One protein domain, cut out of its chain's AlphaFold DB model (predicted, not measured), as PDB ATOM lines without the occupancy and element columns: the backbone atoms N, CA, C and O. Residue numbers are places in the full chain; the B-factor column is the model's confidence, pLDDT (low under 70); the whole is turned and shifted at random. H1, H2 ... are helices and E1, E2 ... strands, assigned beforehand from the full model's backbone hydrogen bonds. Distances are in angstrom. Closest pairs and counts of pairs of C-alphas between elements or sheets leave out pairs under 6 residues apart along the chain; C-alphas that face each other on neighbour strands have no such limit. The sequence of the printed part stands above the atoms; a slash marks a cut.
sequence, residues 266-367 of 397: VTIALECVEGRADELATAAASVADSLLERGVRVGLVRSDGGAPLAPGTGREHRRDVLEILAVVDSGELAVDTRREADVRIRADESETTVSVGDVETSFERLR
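AT A GLANCE: This is residues 266 to 367 of the 397 residues of the protein "DUF58 domain-containing protein" of Natrarchaeobius halalkaliphilus (UniProt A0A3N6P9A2). A twisted six-stranded sheet has two long helices, H1 and H2, side by side over one face, while the short helix H3 covers a part of the other face, over E1. The very short last helix, H4, sits beside the strands, next to E5. The printed part has 102 residues, with four named helices and six named strands in the order E1 H1 E2 E3 H2 H3 E4 E5 E6 H4; the sheet, ordered E3 E2 E1 E4 E5 E6, is mixed, and the class is mixed, helices and strands. The whole is compact, with a radius of gyration of the C-alphas of 12.2 A, and rounded, spanning 33 by 29 by 24 A.

HOW THE PARTS SIT: Start at E1, residues 266 to 272, whose parallel neighbours are E2, residues 297 to 302, and E4, residues 343 to 347; within hydrogen-bond range are N 268 and O 299, 2.9 A, and N 269 and O 343, 2.8 A. Next, H1, residues 277 to 293, runs along the strands over E1 and E4 at a height over the sheet of 7.8 A; its closest C-alphas to E4 are Leu 280 and Ala 347, 5.4 A. E1, H1 and E2 are a strand-helix-strand unit, two parallel neighbour strands with a helix between, with a right-handed crossover. E3, residues 309 to 312, is an edge strand and forms an antiparallel hairpin with E2, with N 300 and O 309 at 3.0 A. H2, residues 314 to 326, is on the same face as H1, over E3 and E2; the helices touch, closest at C-alphas Ala 281 and Leu 325, 5.3 A, at a shallow tilt of 8 degrees, opposite ways. H3, residues 335 to 340, is on the opposite face over E1, closest at C-alphas Ala 269 and Arg 338, 6.6 A. E4, E5, residues 352 to 356, and E6, residues 359 to 362, are a meander, each strand the antiparallel neighbour of the one before; look for N 344 and O 355, 2.9 A, and N 354 and O 361, 2.8 A. H4, residues 363 to 366, is close to but not clearly touching H1, with C-alphas Ala 283 and Phe 363 closest at 6.5 A. Every O i to N i+4 pair is within hydrogen-bond range in H1, H2 and H3; H4 is too short for one.

IN THESE COORDINATES: Find C-alpha 266 at (165.576, 176.012, 161.203), where E1 begins its 19.6 A. H1 starts at C-alpha 277, (154.591, 168.098, 145.157), and measures 23.7 A; E2 measures 17.0 A and H2 18.5 A. H4 ends at C-alpha 366, (159.411, 185.873, 147.881).

THE WHOLE: The C-alphas farthest apart, Gly 314 and Glu 349, are 33.4 A from each other. The printed part has no cut and no long link. Its mean pLDDT is 91.7, and no printed residue is under 70.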
ATOM      1  N   VAL A 266     166.939 175.871 161.699       91.94
ATOM      2  CA  VAL A 266     165.576 176.012 161.203       91.94
ATOM      3  C   VAL A 266     165.121 174.660 160.680       91.94
ATOM      4  O   VAL A 266     165.769 174.073 159.814       91.94
ATOM      5  N   THR A 267     163.991 174.177 161.169       94.00
ATOM      6  CA  THR A 267     163.317 172.974 160.690       94.00
ATOM      7  C   THR A 267     162.174 173.366 159.761       94.00
ATOM      8  O   THR A 267     161.267 174.105 160.146       94.00
ATOM      9  N   ILE A 268     162.213 172.865 158.523       95.75
ATOM     10  CA  ILE A 268     161.200 173.137 157.501       95.75
ATOM     11  C   ILE A 268     160.214 171.967 157.428       95.75
ATOM     12  O   ILE A 268     160.578 170.848 157.065       95.75
ATOM     13  N   ALA A 269     158.950 172.240 157.730       95.31
ATOM     14  CA  ALA A 269     157.827 171.328 157.570       95.31
ATOM     15  C   ALA A 269     157.237 171.412 156.153       95.31
ATOM     16  O   ALA A 269     156.895 172.497 155.681       95.31
ATOM     17  N   LEU A 270     157.077 170.260 155.500       95.75
ATOM     18  CA  LEU A 270     156.635 170.139 154.111       95.75
ATOM     19  C   LEU A 270     155.260 169.474 154.010       95.75
ATOM     20  O   LEU A 270     155.065 168.348 154.478       95.75
ATOM     21  N   GLU A 271     154.312 170.152 153.368       94.12
ATOM     22  CA  GLU A 271     152.944 169.663 153.199       94.12
ATOM     23  C   GLU A 271     152.373 170.041 151.833       94.12
ATOM     24  O   GLU A 271     152.474 171.195 151.413       94.12
ATOM     25  N   CYS A 272     151.721 169.110 151.143       94.12
ATOM     26  CA  CYS A 272     150.968 169.454 149.944       94.12
ATOM     27  C   CYS A 272     149.830 168.488 149.647       94.12
ATOM     28  O   CYS A 272     149.821 167.343 150.097       94.12
ATOM     29  N   VAL A 273     148.874 168.981 148.860       93.94
ATOM     30  CA  VAL A 273     147.835 168.152 148.241       93.94
ATOM     31  C   VAL A 273     148.404 167.366 147.053       93.94
ATOM     32  O   VAL A 273     149.457 167.715 146.508       93.94
ATOM     33  N   GLU A 274     147.704 166.308 146.641       91.12
ATOM     34  CA  GLU A 274     148.080 165.501 145.474       91.12
ATOM     35  C   GLU A 274     148.305 166.382 144.230       91.12
ATOM     36  O   GLU A 274     147.555 167.322 143.958       91.12
ATOM     37  N   GLY A 275     149.369 166.095 143.474       91.00
ATOM     38  CA  GLY A 275     149.715 166.830 142.251       91.00
ATOM     39  C   GLY A 275     150.410 168.183 142.452       91.00
ATOM     40  O   GLY A 275     150.695 168.851 141.464       91.00
ATOM     41  N   ARG A 276     150.711 168.593 143.695       93.94
ATOM     42  CA  ARG A 276     151.403 169.866 144.014       93.94
ATOM     43  C   ARG A 276     152.799 169.683 144.618       93.94
ATOM     44  O   ARG A 276     153.378 170.596 145.212       93.94
ATOM     45  N   ALA A 277     153.333 168.469 144.527       94.06
ATOM     46  CA  ALA A 277     154.591 168.098 145.157       94.06
ATOM     47  C   ALA A 277     155.821 168.705 144.444       94.06
ATOM     48  O   ALA A 277     156.815 169.000 145.105       94.06
ATOM     49  N   ASP A 278     155.739 168.994 143.138       94.25
ATOM     50  CA  ASP A 278     156.800 169.696 142.392       94.25
ATOM     51  C   ASP A 278     156.973 171.145 142.859       94.25
ATOM     52  O   ASP A 278     158.095 171.623 143.066       94.25
ATOM     53  N   GLU A 279     155.867 171.859 143.067       95.06
ATOM     54  CA  GLU A 279     155.894 173.236 143.549       95.06
ATOM     55  C   GLU A 279     156.329 173.316 145.006       95.06
ATOM     56  O   GLU A 279     157.089 174.221 145.362       95.06
ATOM     57  N   LEU A 280     155.897 172.359 145.837       96.44
ATOM     58  CA  LEU A 280     156.391 172.209 147.204       96.44
ATOM     59  C   LEU A 280     157.911 172.009 147.213       96.44
ATOM     60  O   LEU A 280     158.615 172.746 147.901       96.44
ATOM     61  N   ALA A 281     158.419 171.056 146.426       96.81
ATOM     62  CA  ALA A 281     159.840 170.740 146.359       96.81
ATOM     63  C   ALA A 281     160.671 171.929 145.853       96.81
ATOM     64  O   ALA A 281     161.704 172.252 146.436       96.81
ATOM     65  N   THR A 282     160.189 172.635 144.826       96.81
ATOM     66  CA  THR A 282     160.818 173.857 144.294       96.81
ATOM     67  C   THR A 282     160.882 174.965 145.349       96.81
ATOM     68  O   THR A 282     161.924 175.604 145.532       96.81
ATOM     69  N   ALA A 283     159.780 175.203 146.066       96.81
ATOM     70  CA  ALA A 283     159.728 176.220 147.111       96.81
ATOM     71  C   ALA A 283     160.642 175.873 148.289       96.81
ATOM     72  O   ALA A 283     161.431 176.712 148.728       96.81
ATOM     73  N   ALA A 284     160.595 174.621 148.742       97.25
ATOM     74  CA  ALA A 284     161.432 174.105 149.814       97.25
ATOM     75  C   ALA A 284     162.918 174.166 149.474       97.25
ATOM     76  O   ALA A 284     163.695 174.666 150.282       97.25
ATOM     77  N   ALA A 285     163.305 173.751 148.265       97.44
ATOM     78  CA  ALA A 285     164.685 173.827 147.806       97.44
ATOM     79  C   ALA A 285     165.178 175.277 147.809       97.44
ATOM     80  O   ALA A 285     166.266 175.557 148.297       97.44
ATOM     81  N   SER A 286     164.354 176.215 147.338       96.81
ATOM     82  CA  SER A 286     164.701 177.641 147.278       96.81
ATOM     83  C   SER A 286     164.857 178.280 148.666       96.81
ATOM     84  O   SER A 286     165.791 179.047 148.895       96.81
ATOM     85  N   VAL A 287     163.956 177.967 149.605       96.19
ATOM     86  CA  VAL A 287     164.023 178.473 150.988       96.19
ATOM     87  C   VAL A 287     165.199 177.846 151.740       96.19
ATOM     88  O   VAL A 287     165.958 178.568 152.385       96.19
ATOM     89  N   ALA A 288     165.385 176.528 151.625       96.56
ATOM     90  CA  ALA A 288     166.502 175.820 152.241       96.56
ATOM     91  C   ALA A 288     167.847 176.336 151.719       96.56
ATOM     92  O   ALA A 288     168.748 176.590 152.515       96.56
ATOM     93  N   ASP A 289     167.972 176.559 150.410       95.19
ATOM     94  CA  ASP A 289     169.190 177.099 149.808       95.19
ATOM     95  C   ASP A 289     169.505 178.502 150.338       95.19
ATOM     96  O   ASP A 289     170.614 178.759 150.797       95.19
ATOM     97  N   SER A 290     168.498 179.380 150.402       93.69
ATOM     98  CA  SER A 290     168.657 180.729 150.958       93.69
ATOM     99  C   SER A 290     169.096 180.724 152.431       93.69
ATOM    100  O   SER A 290     169.882 181.578 152.846       93.69
ATOM    101  N   LEU A 291     168.616 179.769 153.233       93.25
ATOM    102  CA  LEU A 291     169.033 179.595 154.628       93.25
ATOM    103  C   LEU A 291     170.463 179.040 154.735       93.25
ATOM    104  O   LEU A 291     171.275 179.580 155.491       93.25
ATOM    105  N   LEU A 292     170.795 178.017 153.943       93.50
ATOM    106  CA  LEU A 292     172.117 177.387 153.919       93.50
ATOM    107  C   LEU A 292     173.209 178.345 153.424       93.50
ATOM    108  O   LEU A 292     174.309 178.350 153.976       93.50
ATOM    109  N   GLU A 293     172.915 179.197 152.437       91.50
ATOM    110  CA  GLU A 293     173.823 180.254 151.965       91.50
ATOM    111  C   GLU A 293     174.163 181.270 153.063       91.50
ATOM    112  O   GLU A 293     175.267 181.817 153.091       91.50
ATOM    113  N   ARG A 294     173.239 181.486 154.008       89.25
ATOM    114  CA  ARG A 294     173.427 182.346 155.188       89.25
ATOM    115  C   ARG A 294     174.078 181.608 156.364       89.25
ATOM    116  O   ARG A 294     174.275 182.209 157.418       89.25
ATOM    117  N   GLY A 295     174.415 180.329 156.194       88.38
ATOM    118  CA  GLY A 295     175.044 179.485 157.209       88.38
ATOM    119  C   GLY A 295     174.084 178.898 158.246       88.38
ATOM    120  O   GLY A 295     174.559 178.263 159.183       88.38
ATOM    121  N   VAL A 296     172.768 179.085 158.093       90.62
ATOM    122  CA  VAL A 296     171.747 178.541 159.006       90.62
ATOM    123  C   VAL A 296     171.656 177.027 158.825       90.62
ATOM    124  O   VAL A 296     171.615 176.543 157.692       90.62
ATOM    125  N   ARG A 297     171.604 176.271 159.928       92.50
ATOM    126  CA  ARG A 297     171.409 174.814 159.894       92.50
ATOM    127  C   ARG A 297     169.974 174.480 159.508       92.50
ATOM    128  O   ARG A 297     169.058 174.892 160.202       92.50
ATOM    129  N   VAL A 298     169.761 173.722 158.437       95.19
ATOM    130  CA  VAL A 298     168.411 173.426 157.926       95.19
ATOM    131  C   VAL A 298     168.048 171.970 158.175       95.19
ATOM    132  O   VAL A 298     168.785 171.082 157.764       95.19
ATOM    133  N   GLY A 299     166.927 171.712 158.840       94.62
ATOM    134  CA  GLY A 299     166.300 170.394 158.950       94.62
ATOM    135  C   GLY A 299     165.052 170.304 158.075       94.62
ATOM    136  O   GLY A 299     164.479 171.329 157.708       94.62
ATOM    137  N   LEU A 300     164.614 169.087 157.752       95.44
ATOM    138  CA  LEU A 300     163.393 168.843 156.976       95.44
ATOM    139  C   LEU A 300     162.487 167.851 157.691       95.44
ATOM    140  O   LEU A 300     162.951 166.823 158.183       95.44
ATOM    141  N   VAL A 301     161.184 168.108 157.652       93.56
ATOM    142  CA  VAL A 301     160.164 167.147 158.067       93.56
ATOM    143  C   VAL A 301     159.114 167.027 156.976       93.56
ATOM    144  O   VAL A 301     158.588 168.027 156.486       93.56
ATOM    145  N   ARG A 302     158.824 165.789 156.577       91.00
ATOM    146  CA  ARG A 302     157.964 165.472 155.435       91.00
ATOM    147  C   ARG A 302     156.633 164.910 155.909       91.00
ATOM    148  O   ARG A 302     156.569 164.211 156.917       91.00
ATOM    149  N   SER A 303     155.582 165.200 155.157       85.38
ATOM    150  CA  SER A 303     154.235 164.672 155.395       85.38
ATOM    151  C   SER A 303     154.033 163.248 154.876       85.38
ATOM    152  O   SER A 303     153.163 162.538 155.367       85.38
ATOM    153  N   ASP A 304     154.868 162.801 153.941       80.94
ATOM    154  CA  ASP A 304     154.808 161.481 153.300       80.94
ATOM    155  C   ASP A 304     155.339 160.313 154.168       80.94
ATOM    156  O   ASP A 304     155.508 159.193 153.689       80.94
ATOM    157  N   GLY A 305     155.637 160.558 155.450       74.75
ATOM    158  CA  GLY A 305     156.124 159.541 156.390       74.75
ATOM    159  C   GLY A 305     157.617 159.207 156.281       74.75
ATOM    160  O   GLY A 305     158.080 158.273 156.940       74.75
ATOM    161  N   GLY A 306     158.385 159.953 155.482       81.62
ATOM    162  CA  GLY A 306     159.845 159.835 155.460       81.62
ATOM    163  C   GLY A 306     160.514 160.221 156.776       81.62
ATOM    164  O   GLY A 306     159.981 161.002 157.565       81.62
ATOM    165  N   ALA A 307     161.722 159.697 156.999       84.06
ATOM    166  CA  ALA A 307     162.520 160.075 158.159       84.06
ATOM    167  C   ALA A 307     162.837 161.585 158.127       84.06
ATOM    168  O   ALA A 307     163.196 162.106 157.065       84.06
ATOM    169  N   PRO A 308     162.730 162.292 159.266       88.62
ATOM    170  CA  PRO A 308     163.121 163.690 159.335       88.62
ATOM    171  C   PRO A 308     164.634 163.830 159.139       88.62
ATOM    172  O   PRO A 308     165.419 163.003 159.610       88.62
ATOM    173  N   LEU A 309     165.043 164.908 158.476       93.00
ATOM    174  CA  LEU A 309     166.443 165.297 158.353       93.00
ATOM    175  C   LEU A 309     166.789 166.261 159.487       93.00
ATOM    176  O   LEU A 309     166.191 167.333 159.597       93.00
ATOM    177  N   ALA A 310     167.767 165.893 160.314       90.62
ATOM    178  CA  ALA A 310     168.240 166.751 161.393       90.62
ATOM    179  C   ALA A 310     168.900 168.036 160.844       90.62
ATOM    180  O   ALA A 310     169.530 167.982 159.787       90.62
ATOM    181  N   PRO A 311     168.821 169.178 161.553       92.50
ATOM    182  CA  PRO A 311     169.424 170.419 161.082       92.50
ATOM    183  C   PRO A 311     170.944 170.351 160.899       92.50
ATOM    184  O   PRO A 311     171.689 170.157 161.863       92.50
ATOM    185  N   GLY A 312     171.406 170.610 159.675       90.25
ATOM    186  CA  GLY A 312     172.822 170.630 159.302       90.25
ATOM    187  C   GLY A 312     173.154 171.722 158.282       90.25
ATOM    188  O   GLY A 312     172.279 172.453 157.821       90.25
ATOM    189  N   THR A 313     174.437 171.866 157.952       92.69
ATOM    190  CA  THR A 313     174.954 172.828 156.963       92.69
ATOM    191  C   THR A 313     176.037 172.207 156.091       92.69
ATOM    192  O   THR A 313     176.523 171.104 156.337       92.69
ATOM    193  N   GLY A 314     176.455 172.945 155.061       91.12
ATOM    194  CA  GLY A 314     177.550 172.556 154.182       91.12
ATOM    195  C   GLY A 314     177.069 171.918 152.883       91.12
ATOM    196  O   GLY A 314     175.877 171.798 152.617       91.12
ATOM    197  N   ARG A 315     178.031 171.556 152.030       92.75
ATOM    198  CA  ARG A 315     177.752 171.070 150.669       92.75
ATOM    199  C   ARG A 315     177.098 169.690 150.650       92.75
ATOM    200  O   ARG A 315     176.213 169.474 149.836       92.75
ATOM    201  N   GLU A 316     177.536 168.791 151.528       92.50
ATOM    202  CA  GLU A 316     176.965 167.444 151.662       92.50
ATOM    203  C   GLU A 316     175.527 167.525 152.178       92.50
ATOM    204  O   GLU A 316     174.616 167.062 151.512       92.50
ATOM    205  N   HIS A 317     175.295 168.290 153.247       94.50
ATOM    206  CA  HIS A 317     173.945 168.505 153.771       94.50
ATOM    207  C   HIS A 317     172.993 169.161 152.760       94.50
ATOM    208  O   HIS A 317     171.828 168.791 152.653       94.50
ATOM    209  N   ARG A 318     173.481 170.133 151.972       95.69
ATOM    210  CA  ARG A 318     172.699 170.728 150.873       95.69
ATOM    211  C   ARG A 318     172.274 169.673 149.848       95.69
ATOM    212  O   ARG A 318     171.159 169.745 149.340       95.69
ATOM    213  N   ARG A 319     173.155 168.720 149.539       94.12
ATOM    214  CA  ARG A 319     172.865 167.604 148.634       94.12
ATOM    215  C   ARG A 319     171.808 166.677 149.237       94.12
ATOM    216  O   ARG A 319     170.830 166.402 148.555       94.12
ATOM    217  N   ASP A 320     171.939 166.314 150.513       94.88
ATOM    218  CA  ASP A 320     170.960 165.477 151.226       94.88
ATOM    219  C   ASP A 320     169.564 166.122 151.238       94.88
ATOM    220  O   ASP A 320     168.554 165.463 150.992       94.88
ATOM    221  N   VAL A 321     169.498 167.442 151.459       96.69
ATOM    222  CA  VAL A 321     168.255 168.222 151.361       96.69
ATOM    223  C   VAL A 321     167.628 168.092 149.971       96.69
ATOM    224  O   VAL A 321     166.437 167.806 149.865       96.69
ATOM    225  N   LEU A 322     168.404 168.282 148.903       96.25
ATOM    226  CA  LEU A 322     167.894 168.210 147.531       96.25
ATOM    227  C   LEU A 322     167.482 166.789 147.125       96.25
ATOM    228  O   LEU A 322     166.470 166.636 146.446       96.25
ATOM    229  N   GLU A 323     168.212 165.765 147.564       94.56
ATOM    230  CA  GLU A 323     167.874 164.358 147.327       94.56
ATOM    231  C   GLU A 323     166.564 163.974 148.027       94.56
ATOM    232  O   GLU A 323     165.690 163.352 147.425       94.56
ATOM    233  N   ILE A 324     166.355 164.437 149.262       95.50
ATOM    234  CA  ILE A 324     165.080 164.251 149.966       95.50
ATOM    235  C   ILE A 324     163.927 164.939 149.228       95.50
ATOM    236  O   ILE A 324     162.836 164.372 149.133       95.50
ATOM    237  N   LEU A 325     164.152 166.149 148.708       96.50
ATOM    238  CA  LEU A 325     163.147 166.898 147.951       96.50
ATOM    239  C   LEU A 325     162.912 166.339 146.539       96.50
ATOM    240  O   LEU A 325     161.854 166.589 145.962       96.50
ATOM    241  N   ALA A 326     163.850 165.566 145.988       95.19
ATOM    242  CA  ALA A 326     163.652 164.849 144.731       95.19
ATOM    243  C   ALA A 326     162.534 163.803 144.857       95.19
ATOM    244  O   ALA A 326     161.775 163.611 143.916       95.19
ATOM    245  N   VAL A 327     162.392 163.175 146.028       94.06
ATOM    246  CA  VAL A 327     161.447 162.066 146.265       94.06
ATOM    247  C   VAL A 327     160.295 162.410 147.214       94.06
ATOM    248  O   VAL A 327     159.555 161.516 147.611       94.06
ATOM    249  N   VAL A 328     160.159 163.673 147.629       94.31
ATOM    250  CA  VAL A 328     159.061 164.094 148.515       94.31
ATOM    251  C   VAL A 328     157.723 163.952 147.797       94.31
ATOM    252  O   VAL A 328     157.593 164.419 146.666       94.31
ATOM    253  N   ASP A 329     156.732 163.352 148.448       91.44
ATOM    254  CA  ASP A 329     155.368 163.230 147.914       91.44
ATOM    255  C   ASP A 329     154.364 164.056 148.740       91.44
ATOM    256  O   ASP A 329     154.701 164.690 149.745       91.44
ATOM    257  N   SER A 330     153.124 164.082 148.270       90.75
ATOM    258  CA  SER A 330     151.977 164.698 148.920       90.75
ATOM    259  C   SER A 330     151.588 164.022 150.231       90.75
ATOM    260  O   SER A 330     151.821 162.835 150.459       90.75
ATOM    261  N   GLY A 331     150.984 164.809 151.116       88.25
ATOM    262  CA  GLY A 331     150.562 164.346 152.427       88.25
ATOM    263  C   GLY A 331     150.220 165.487 153.375       88.25
ATOM    264  O   GLY A 331     150.504 166.660 153.119       88.25
ATOM    265  N   GLU A 332     149.658 165.114 154.525       85.88
ATOM    266  CA  GLU A 332     149.389 166.019 155.641       85.88
ATOM    267  C   GLU A 332     150.290 165.707 156.838       85.88
ATOM    268  O   GLU A 332     150.501 164.553 157.206       85.88
ATOM    269  N   LEU A 333     150.813 166.753 157.479       84.81
ATOM    270  CA  LEU A 333     151.608 166.615 158.699       84.81
ATOM    271  C   LEU A 333     150.719 166.406 159.927       84.81
ATOM    272  O   LEU A 333     149.653 167.016 160.059       84.81
ATOM    273  N   ALA A 334     151.222 165.626 160.886       84.00
ATOM    274  CA  ALA A 334     150.638 165.550 162.219       84.00
ATOM    275  C   ALA A 334     150.639 166.930 162.904       84.00
ATOM    276  O   ALA A 334     151.527 167.757 162.691       84.00
ATOM    277  N   VAL A 335     149.635 167.179 163.752       82.19
ATOM    278  CA  VAL A 335     149.427 168.489 164.396       82.19
ATOM    279  C   VAL A 335     150.622 168.908 165.250       82.19
ATOM    280  O   VAL A 335     150.992 170.079 165.221       82.19
ATOM    281  N   ASP A 336     151.228 167.970 165.977       80.31
ATOM    282  CA  ASP A 336     152.367 168.257 166.855       80.31
ATOM    283  C   ASP A 336     153.606 168.629 166.033       80.31
ATOM    284  O   ASP A 336     154.174 169.699 166.219       80.31
ATOM    285  N   THR A 337     153.919 167.844 164.998       81.19
ATOM    286  CA  THR A 337     155.001 168.136 164.046       81.19
ATOM    287  C   THR A 337     154.828 169.485 163.350       81.19
ATOM    288  O   THR A 337     155.792 170.211 163.135       81.19
ATOM    289  N   ARG A 338     153.586 169.852 163.011       81.56
ATOM    290  CA  ARG A 338     153.274 171.155 162.412       81.56
ATOM    291  C   ARG A 338     153.563 172.319 163.368       81.56
ATOM    292  O   ARG A 338     153.850 173.409 162.890       81.56
ATOM    293  N   ARG A 339     153.439 172.113 164.682       78.88
ATOM    294  CA  ARG A 339     153.674 173.144 165.709       78.88
ATOM    295  C   ARG A 339     155.140 173.285 166.095       78.88
ATOM    296  O   ARG A 339     155.529 174.367 166.507       78.88
ATOM    297  N   GLU A 340     155.908 172.208 165.988       81.38
ATOM    298  CA  GLU A 340     157.338 172.184 166.318       81.38
ATOM    299  C   GLU A 340     158.224 172.766 165.207       81.38
ATOM    300  O   GLU A 340     159.378 173.090 165.458       81.38
ATOM    301  N   ALA A 341     157.718 172.887 163.977       86.06
ATOM    302  CA  ALA A 341     158.499 173.400 162.857       86.06
ATOM    303  C   ALA A 341     158.581 174.933 162.851       86.06
ATOM    304  O   ALA A 341     157.561 175.621 162.913       86.06
ATOM    305  N   ASP A 342     159.792 175.460 162.665       90.94
ATOM    306  CA  ASP A 342     160.052 176.904 162.615       90.94
ATOM    307  C   ASP A 342     159.498 177.544 161.334       90.94
ATOM    308  O   ASP A 342     158.995 178.670 161.330       90.94
ATOM    309  N   VAL A 343     159.598 176.809 160.222       93.81
ATOM    310  CA  VAL A 343     159.100 177.216 158.906       93.81
ATOM    311  C   VAL A 343     158.199 176.117 158.372       93.81
ATOM    312  O   VAL A 343     158.567 174.946 158.357       93.81
ATOM    313  N   ARG A 344     157.036 176.486 157.846       94.75
ATOM    314  CA  ARG A 344     156.151 175.559 157.139       94.75
ATOM    315  C   ARG A 344     155.951 176.016 155.708       94.75
ATOM    316  O   ARG A 344     155.690 177.188 155.452       94.75
ATOM    317  N   ILE A 345     156.058 175.070 154.785       96.25
ATOM    318  CA  ILE A 345     155.786 175.274 153.368       96.25
ATOM    319  C   ILE A 345     154.606 174.390 153.001       96.25
ATOM    320  O   ILE A 345     154.660 173.168 153.163       96.25
ATOM    321  N   ARG A 346     153.529 175.022 152.535       95.19
ATOM    322  CA  ARG A 346     152.302 174.345 152.122       95.19
ATOM    323  C   ARG A 346     152.042 174.623 150.650       95.19
ATOM    324  O   ARG A 346     151.975 175.785 150.269       95.19
ATOM    325  N   ALA A 347     151.860 173.587 149.838       95.38
ATOM    326  CA  ALA A 347     151.327 173.740 148.485       95.38
ATOM    327  C   ALA A 347     149.883 173.226 148.429       95.38
ATOM    328  O   ALA A 347     149.626 172.033 148.602       95.38
ATOM    329  N   ASP A 348     148.940 174.143 148.225       92.50
ATOM    330  CA  ASP A 348     147.540 173.818 147.961       92.50
ATOM    331  C   ASP A 348     147.245 173.829 146.452       92.50
ATOM    332  O   ASP A 348     148.151 173.973 145.624       92.50
ATOM    333  N   GLU A 349     145.977 173.633 146.085       90.06
ATOM    334  CA  GLU A 349     145.526 173.580 144.687       90.06
ATOM    335  C   GLU A 349     145.847 174.856 143.889       90.06
ATOM    336  O   GLU A 349     145.923 174.812 142.662       90.06
ATOM    337  N   SER A 350     146.025 175.992 144.564       88.06
ATOM    338  CA  SER A 350     146.105 177.319 143.955       88.06
ATOM    339  C   SER A 350     147.443 178.024 144.167       88.06
ATOM    340  O   SER A 350     147.903 178.740 143.276       88.06
ATOM    341  N   GLU A 351     148.083 177.837 145.319       93.69
ATOM    342  CA  GLU A 351     149.273 178.584 145.707       93.69
ATOM    343  C   GLU A 351     150.209 177.740 146.581       93.69
ATOM    344  O   GLU A 351     149.823 176.760 147.219       93.69
ATOM    345  N   THR A 352     151.482 178.133 146.594       96.19
ATOM    346  CA  THR A 352     152.469 177.627 147.547       96.19
ATOM    347  C   THR A 352     152.790 178.731 148.538       96.19
ATOM    348  O   THR A 352     153.255 179.804 148.140       96.19
ATOM    349  N   THR A 353     152.562 178.484 149.824       95.38
ATOM    350  CA  THR A 353     152.773 179.452 150.900       95.38
ATOM    351  C   THR A 353     153.905 179.026 151.824       95.38
ATOM    352  O   THR A 353     154.199 177.843 151.995       95.38
ATOM    353  N   VAL A 354     154.590 180.024 152.377       96.00
ATOM    354  CA  VAL A 354     155.667 179.898 153.357       96.00
ATOM    355  C   VAL A 354     155.220 180.649 154.605       96.00
ATOM    356  O   VAL A 354     154.950 181.853 154.544       96.00
ATOM    357  N   SER A 355     155.133 179.946 155.727       93.00
ATOM    358  CA  SER A 355     154.695 180.499 157.007       93.00
ATOM    359  C   SER A 355     155.755 180.328 158.090       93.00
ATOM    360  O   SER A 355     156.369 179.265 158.187       93.00
ATOM    361  N   VAL A 356     155.921 181.360 158.918       92.38
ATOM    362  CA  VAL A 356     156.792 181.391 160.101       92.38
ATOM    363  C   VAL A 356     155.970 181.925 161.270       92.38
ATOM    364  O   VAL A 356     155.554 183.087 161.259       92.38
ATOM    365  N   GLY A 357     155.686 181.072 162.257       86.38
ATOM    366  CA  GLY A 357     154.699 181.379 163.298       86.38
ATOM    367  C   GLY A 357     153.334 181.738 162.690       86.38
ATOM    368  O   GLY A 357     152.790 180.979 161.891       86.38
ATOM    369  N   ASP A 358     152.808 182.918 163.030       84.25
ATOM    370  CA  ASP A 358     151.526 183.433 162.515       84.25
ATOM    371  C   ASP A 358     151.655 184.230 161.200       84.25
ATOM    372  O   ASP A 358     150.658 184.709 160.654       84.25
ATOM    373  N   VAL A 359     152.878 184.430 160.694       90.12
ATOM    374  CA  VAL A 359     153.120 185.215 159.478       90.12
ATOM    375  C   VAL A 359     153.176 184.284 158.276       90.12
ATOM    376  O   VAL A 359     154.062 183.442 158.178       90.12
ATOM    377  N   GLU A 360     152.268 184.485 157.323       92.00
ATOM    378  CA  GLU A 360     152.201 183.719 156.079       92.00
ATOM    379  C   GLU A 360     152.438 184.614 154.857       92.00
ATOM    380  O   GLU A 360     151.981 185.760 154.771       92.00
ATOM    381  N   THR A 361     153.187 184.099 153.883       93.19
ATOM    382  CA  THR A 361     153.424 184.768 152.605       93.19
ATOM    383  C   THR A 361     153.502 183.756 151.477       93.19
ATOM    384  O   THR A 361     154.002 182.650 151.651       93.19
ATOM    385  N   SER A 362     153.045 184.143 150.289       93.88
ATOM    386  CA  SER A 362     153.174 183.273 149.132       93.88
ATOM    387  C   SER A 362     154.596 183.206 148.597       93.88
ATOM    388  O   SER A 362     155.327 184.202 148.553       93.88
ATOM    389  N   PHE A 363     154.982 182.017 148.146       93.81
ATOM    390  CA  PHE A 363     156.296 181.748 147.581       93.81
ATOM    391  C   PHE A 363     156.609 182.675 146.397       93.81
ATOM    392  O   PHE A 363     157.715 183.206 146.287       93.81
ATOM    393  N   GLU A 364     155.614 182.974 145.560       91.12
ATOM    394  CA  GLU A 364     155.799 183.846 144.397       91.12
ATOM    395  C   GLU A 364     156.125 185.302 144.785       91.12
ATOM    396  O   GLU A 364     156.855 185.992 144.070       91.12
ATOM    397  N   ARG A 365     155.668 185.785 145.951       89.94
ATOM    398  CA  ARG A 365     156.071 187.111 146.460       89.94
ATOM    399  C   ARG A 365     157.524 187.135 146.926       89.94
ATOM    400  O   ARG A 365     158.190 188.166 146.775       89.94
ATOM    401  N   LEU A 366     158.013 186.022 147.475       89.25
ATOM    402  CA  LEU A 366     159.411 185.873 147.881       89.25
ATOM    403  C   LEU A 366     160.330 185.745 146.672       89.25
ATOM    404  O   LEU A 366     161.449 186.253 146.711       89.25
ATOM    405  N   ARG A 367     159.862 185.137 145.580       89.50
ATOM    406  CA  ARG A 367     160.645 184.971 144.357       89.50
ATOM    407  C   ARG A 367     161.049 186.313 143.755       89.50
ATOM    408  O   ARG A 367     160.267 187.265 143.663       89.50
TER     409      ARG A 367